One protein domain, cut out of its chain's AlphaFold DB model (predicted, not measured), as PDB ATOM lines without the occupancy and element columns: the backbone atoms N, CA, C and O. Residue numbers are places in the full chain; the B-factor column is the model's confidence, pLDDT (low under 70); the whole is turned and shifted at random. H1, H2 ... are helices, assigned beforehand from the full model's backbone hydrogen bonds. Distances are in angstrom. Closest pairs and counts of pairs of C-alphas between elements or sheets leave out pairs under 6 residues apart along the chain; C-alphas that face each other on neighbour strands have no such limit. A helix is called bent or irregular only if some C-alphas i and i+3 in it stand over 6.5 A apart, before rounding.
ATOM      1  N   HIS A 280      17.584  79.962  23.194       85.94
ATOM      2  CA  HIS A 280      18.632  80.118  22.180       85.94
ATOM      3  C   HIS A 280      18.219  81.062  21.049       85.94
ATOM      4  O   HIS A 280      18.927  82.029  20.770       85.94
ATOM      5  N   VAL A 281      17.063  80.829  20.423       86.81
ATOM      6  CA  VAL A 281      16.589  81.612  19.270       86.81
ATOM      7  C   VAL A 281      16.377  83.070  19.663       86.81
ATOM      8  O   VAL A 281      16.864  83.955  18.968       86.81
ATOM      9  N   LYS A 282      15.747  83.344  20.812       82.88
ATOM     10  CA  LYS A 282      15.613  84.713  21.336       82.88
ATOM     11  C   LYS A 282      16.964  85.412  21.510       82.88
ATOM     12  O   LYS A 282      17.089  86.588  21.174       82.88
ATOM     13  N   THR A 283      17.968  84.704  22.030       85.12
ATOM     14  CA  THR A 283      19.321  85.253  22.213       85.12
ATOM     15  C   THR A 283      19.975  85.563  20.868       85.12
ATOM     16  O   THR A 283      20.470  86.670  20.680       85.12
ATOM     17  N   LEU A 284      19.903  84.635  19.909       86.62
ATOM     18  CA  LEU A 284      20.426  84.836  18.556       86.62
ATOM     19  C   LEU A 284      19.754  86.020  17.860       86.62
ATOM     20  O   LEU A 284      20.446  86.885  17.333       86.62
ATOM     21  N   LEU A 285      18.423  86.111  17.923       83.19
ATOM     22  CA  LEU A 285      17.680  87.236  17.356       83.19
ATOM     23  C   LEU A 285      18.126  88.565  17.973       83.19
ATOM     24  O   LEU A 285      18.327  89.530  17.240       83.19
ATOM     25  N   LYS A 286      18.310  88.628  19.301       82.62
ATOM     26  CA  LYS A 286      18.809  89.835  19.985       82.62
ATOM     27  C   LYS A 286      20.195  90.243  19.493       82.62
ATOM     28  O   LYS A 286      20.423  91.430  19.287       82.62
ATOM     29  N   SER A 287      21.091  89.283  19.280       84.31
ATOM     30  CA  SER A 287      22.438  89.541  18.758       84.31
ATOM     31  C   SER A 287      22.442  89.940  17.281       84.31
ATOM     32  O   SER A 287      23.232  90.788  16.884       84.31
ATOM     33  N   TRP A 288      21.560  89.366  16.464       84.25
ATOM     34  CA  TRP A 288      21.458  89.673  15.032       84.25
ATOM     35  C   TRP A 288      20.620  90.909  14.726       84.25
ATOM     36  O   TRP A 288      20.565  91.331  13.576       84.25
ATOM     37  N   ARG A 289      19.990  91.509  15.741       80.56
ATOM     38  CA  ARG A 289      19.122  92.681  15.606       80.56
ATOM     39  C   ARG A 289      19.752  93.780  14.747       80.56
ATOM     40  O   ARG A 289      19.079  94.332  13.886       80.56
ATOM     41  N   GLU A 290      21.028  94.079  14.978       79.38
ATOM     42  CA  GLU A 290      21.772  95.133  14.272       79.38
ATOM     43  C   GLU A 290      22.168  94.745  12.837       79.38
ATOM     44  O   GLU A 290      22.512  95.609  12.038       79.38
ATOM     45  N   MET A 291      22.094  93.456  12.490       84.38
ATOM     46  CA  MET A 291      22.376  92.942  11.146       84.38
ATOM     47  C   MET A 291      21.144  92.970  10.232       84.38
ATOM     48  O   MET A 291      21.278  92.825   9.017       84.38
ATOM     49  N   PHE A 292      19.941  93.115  10.791       83.69
ATOM     50  CA  PHE A 292      18.714  93.164  10.005       83.69
ATOM     51  C   PHE A 292      18.515  94.555   9.396       83.69
ATOM     52  O   PHE A 292      18.596  95.573  10.084       83.69
ATOM     53  N   SER A 293      18.209  94.601   8.097       86.69
ATOM     54  CA  SER A 293      17.823  95.847   7.439       86.69
ATOM     55  C   SER A 293      16.460  96.331   7.940       86.69
ATOM     56  O   SER A 293      15.651  95.560   8.465       86.69
ATOM     57  N   LYS A 294      16.177  97.619   7.729       85.25
ATOM     58  CA  LYS A 294      14.875  98.215   8.047       85.25
ATOM     59  C   LYS A 294      13.715  97.446   7.394       85.25
ATOM     60  O   LYS A 294      12.729  97.161   8.066       85.25
ATOM     61  N   ASP A 295      13.892  97.008   6.149       88.88
ATOM     62  CA  ASP A 295      12.886  96.238   5.409       88.88
ATOM     63  C   ASP A 295      12.559  94.895   6.081       88.88
ATOM     64  O   ASP A 295      11.409  94.456   6.079       88.88
ATOM     65  N   VAL A 296      13.549  94.229   6.689       85.56
ATOM     66  CA  VAL A 296      13.323  92.976   7.432       85.56
ATOM     67  C   VAL A 296      12.469  93.234   8.675       85.56
ATOM     68  O   VAL A 296      11.554  92.458   8.958       85.56
ATOM     69  N   PHE A 297      12.716  94.330   9.396       83.56
ATOM     70  CA  PHE A 297      11.906  94.710  10.556       83.56
ATOM     71  C   PHE A 297      10.466  95.046  10.182       83.56
ATOM     72  O   PHE A 297       9.546  94.609  10.877       83.56
ATOM     73  N   GLU A 298      10.261  95.804   9.106       85.94
ATOM     74  CA  GLU A 298       8.926  96.187   8.643       85.94
ATOM     75  C   GLU A 298       8.134  94.954   8.196       85.94
ATOM     76  O   GLU A 298       7.055  94.687   8.730       85.94
ATOM     77  N   ASN A 299       8.712  94.128   7.319       87.31
ATOM     78  CA  ASN A 299       8.063  92.906   6.838       87.31
ATOM     79  C   ASN A 299       7.809  91.896   7.968       87.31
ATOM     80  O   ASN A 299       6.732  91.301   8.042       87.31
ATOM     81  N   GLY A 300       8.771  91.719   8.879       85.06
ATOM     82  CA  GLY A 300       8.618  90.850  10.045       85.06
ATOM     83  C   GLY A 300       7.516  91.329  10.991       85.06
ATOM     84  O   GLY A 300       6.728  90.519  11.476       85.06
ATOM     85  N   SER A 301       7.406  92.642  11.208       83.81
ATOM     86  CA  SER A 301       6.345  93.237  12.033       83.81
ATOM     87  C   SER A 301       4.961  93.014  11.427       83.81
ATOM     88  O   SER A 301       4.053  92.594  12.140       83.81
ATOM     89  N   VAL A 302       4.817  93.203  10.110       86.38
ATOM     90  CA  VAL A 302       3.567  92.924   9.380       86.38
ATOM     91  C   VAL A 302       3.200  91.443   9.453       86.38
ATOM     92  O   VAL A 302       2.037  91.091   9.642       86.38
ATOM     93  N   PHE A 303       4.173  90.541   9.321       84.56
ATOM     94  CA  PHE A 303       3.912  89.112   9.473       84.56
ATOM     95  C   PHE A 303       3.397  88.784  10.884       84.56
ATOM     96  O   PHE A 303       2.375  88.113  11.026       84.56
ATOM     97  N   LEU A 304       4.062  89.299  11.921       77.81
ATOM     98  CA  LEU A 304       3.721  89.045  13.322       77.81
ATOM     99  C   LEU A 304       2.366  89.624  13.738       77.81
ATOM    100  O   LEU A 304       1.653  88.963  14.493       77.81
ATOM    101  N   SER A 305       1.975  90.790  13.214       78.31
ATOM    102  CA  SER A 305       0.665  91.394  13.503       78.31
ATOM    103  C   SER A 305      -0.511  90.539  13.040       78.31
ATOM    104  O   SER A 305      -1.617  90.667  13.558       78.31
ATOM    105  N   ASN A 306      -0.271  89.634  12.090       76.81
ATOM    106  CA  ASN A 306      -1.272  88.695  11.597       76.81
ATOM    107  C   ASN A 306      -1.322  87.386  12.406       76.81
ATOM    108  O   ASN A 306      -2.204  86.555  12.172       76.81
ATOM    109  N   ILE A 307      -0.411  87.179  13.364       69.62
ATOM    110  CA  ILE A 307      -0.387  85.979  14.207       69.62
ATOM    111  C   ILE A 307      -1.248  86.197  15.452       69.62
ATOM    112  O   ILE A 307      -0.975  87.047  16.298       69.62
ATOM    113  N   ILE A 308      -2.257  85.342  15.619       59.19
ATOM    114  CA  ILE A 308      -3.021  85.223  16.863       59.19
ATOM    115  C   ILE A 308      -2.444  84.054  17.659       59.19
ATOM    116  O   ILE A 308      -2.553  82.898  17.248       59.19
ATOM    117  N   LEU A 309      -1.835  84.342  18.809       56.34
ATOM    118  CA  LEU A 309      -1.285  83.297  19.669       56.34
ATOM    119  C   LEU A 309      -2.412  82.491  20.347       56.34
ATOM    120  O   LEU A 309      -3.272  83.085  21.003       56.34
ATOM    121  N   PRO A 310      -2.387  81.146  20.295       45.09
ATOM    122  CA  PRO A 310      -3.442  80.304  20.873       45.09
ATOM    123  C   PRO A 310      -3.634  80.476  22.392       45.09
ATOM    124  O   PRO A 310      -4.755  80.382  22.903       45.09
ATOM    125  N   HIS A 311      -2.541  80.750  23.114       47.47
ATOM    126  CA  HIS A 311      -2.494  80.821  24.579       47.47
ATOM    127  C   HIS A 311      -2.665  82.242  25.145       47.47
ATOM    128  O   HIS A 311      -2.969  82.398  26.329       47.47
ATOM    129  N   SER A 312      -2.537  83.281  24.318       41.94
ATOM    130  CA  SER A 312      -2.674  84.673  24.755       41.94
ATOM    131  C   SER A 312      -4.073  85.183  24.444       41.94
ATOM    132  O   SER A 312      -4.358  85.645  23.348       41.94
ATOM    133  N   PHE A 313      -4.964  85.160  25.436       41.16
ATOM    134  CA  PHE A 313      -6.325  85.710  25.318       41.16
ATOM    135  C   PHE A 313      -6.364  87.229  25.030       41.16
ATOM    136  O   PHE A 313      -7.448  87.762  24.807       41.16
ATOM    137  N   LYS A 314      -5.219  87.930  25.072       40.56
ATOM    138  CA  LYS A 314      -5.118  89.393  24.931       40.56
ATOM    139  C   LYS A 314      -3.906  89.912  24.141       40.56
ATOM    140  O   LYS A 314      -3.791  91.122  24.004       40.56
ATOM    141  N   TYR A 315      -2.991  89.059  23.672       48.78
ATOM    142  CA  TYR A 315      -1.701  89.524  23.139       48.78
ATOM    143  C   TYR A 315      -1.549  89.160  21.661       48.78
ATOM    144  O   TYR A 315      -1.374  87.988  21.323       48.78
ATOM    145  N   GLN A 316      -1.632  90.173  20.802       57.00
ATOM    146  CA  GLN A 316      -1.107  90.152  19.439       57.00
ATOM    147  C   GLN A 316       0.237  90.877  19.471       57.00
ATOM    148  O   GLN A 316       0.345  91.927  20.104       57.00
ATOM    149  N   PHE A 317       1.258  90.322  18.823       61.19
ATOM    150  CA  PHE A 317       2.494  91.069  18.619       61.19
ATOM    151  C   PHE A 317       2.223  92.147  17.580       61.19
ATOM    152  O   PHE A 317       1.791  91.844  16.476       61.19
ATOM    153  N   SER A 318       2.448  93.401  17.942       61.72
ATOM    154  CA  SER A 318       2.248  94.540  17.049       61.72
ATOM    155  C   SER A 318       3.483  94.833  16.204       61.72
ATOM    156  O   SER A 318       3.372  95.410  15.125       61.72
ATOM    157  N   SER A 319       4.661  94.419  16.675       71.38
ATOM    158  CA  SER A 319       5.920  94.658  15.983       71.38
ATOM    159  C   SER A 319       6.971  93.586  16.277       71.38
ATOM    160  O   SER A 319       6.955  92.946  17.327       71.38
ATOM    161  N   LEU A 320       7.947  93.432  15.377       73.44
ATOM    162  CA  LEU A 320       9.141  92.615  15.626       73.44
ATOM    163  C   LEU A 320       9.970  93.187  16.791       73.44
ATOM    164  O   LEU A 320      10.650  92.434  17.483       73.44
ATOM    165  N   SER A 321       9.866  94.495  17.063       71.88
ATOM    166  CA  SER A 321      10.446  95.112  18.263       71.88
ATOM    167  C   SER A 321       9.897  94.554  19.572       71.88
ATOM    168  O   SER A 321      10.633  94.546  20.552       71.88
ATOM    169  N   ASP A 322       8.676  94.016  19.586       70.50
ATOM    170  CA  ASP A 322       8.063  93.450  20.795       70.50
ATOM    171  C   ASP A 322       8.792  92.177  21.285       70.50
ATOM    172  O   ASP A 322       8.576  91.727  22.412       70.50
ATOM    173  N   PHE A 323       9.661  91.583  20.455       64.56
ATOM    174  CA  PHE A 323      10.487  90.424  20.811       64.56
ATOM    175  C   PHE A 323      11.803  90.792  21.518       64.56
ATOM    176  O   PHE A 323      12.419  89.915  22.146       64.56
ATOM    177  N   PHE A 324      12.253  92.048  21.401       61.31
ATOM    178  CA  PHE A 324      13.563  92.508  21.870       61.31
ATOM    179  C   PHE A 324      13.507  93.100  23.279       61.31
ATOM    180  O   PHE A 324      12.748  94.055  23.518       61.31
TER     181      PHE A 324
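AT A GLANCE: This is residues 280 to 324 of the 324 residues of the protein "Hypothetical protein" of Rotaria magnacalcarata (UniProt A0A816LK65). Two helices, H1 and H2, make the arms of an open V, and a long loop, residues 306 to 319, runs on past H2 and folds back to bring the short H3 onto H2, between the arms. The printed part has 45 residues with three named helices, H1, H2, H3 in chain order, and no named strand; the class is all helix. It is flat, spanning 32 by 24 by 10 A, and only just loose, close to compact, with a radius of gyration of the C-alphas of 11.3 A.

HOW THE PARTS SIT: H1, residues 280 to 291, is apart from H2, residues 294 to 305. H3, residues 320 to 323, touches H2; the closest C-alphas, of Ser 301 and Leu 320, are 4.6 A apart. H1 and H3 are close but not clearly touching, the closest C-alphas, of Lys 282 and Phe 323, being 7.7 A apart. Every O i to N i+4 pair is within hydrogen-bond range in H2, 6 of 8 in H1; H3 is too short for such a pair.

IN THESE COORDINATES: H1 begins at C-alpha 280 (18.632, 80.118, 22.180), measures 17.3 A and is irregular, with C-alphas 287 and 290 7.2 A apart. H2 measures 16.7 A. H3 measures 5.8 A and ends at C-alpha 323 (10.487, 90.424, 20.811).

THE WHOLE: The C-alphas farthest apart, of Met 291 and Phe 313, are 32.8 A apart. The printed part has no cut; the link from H1 to H2 is tight, that from H2 to H3 long. Residues 290 to 295 stand free. The pLDDT is under 70 at residues 307 to 318 and 323 to 324.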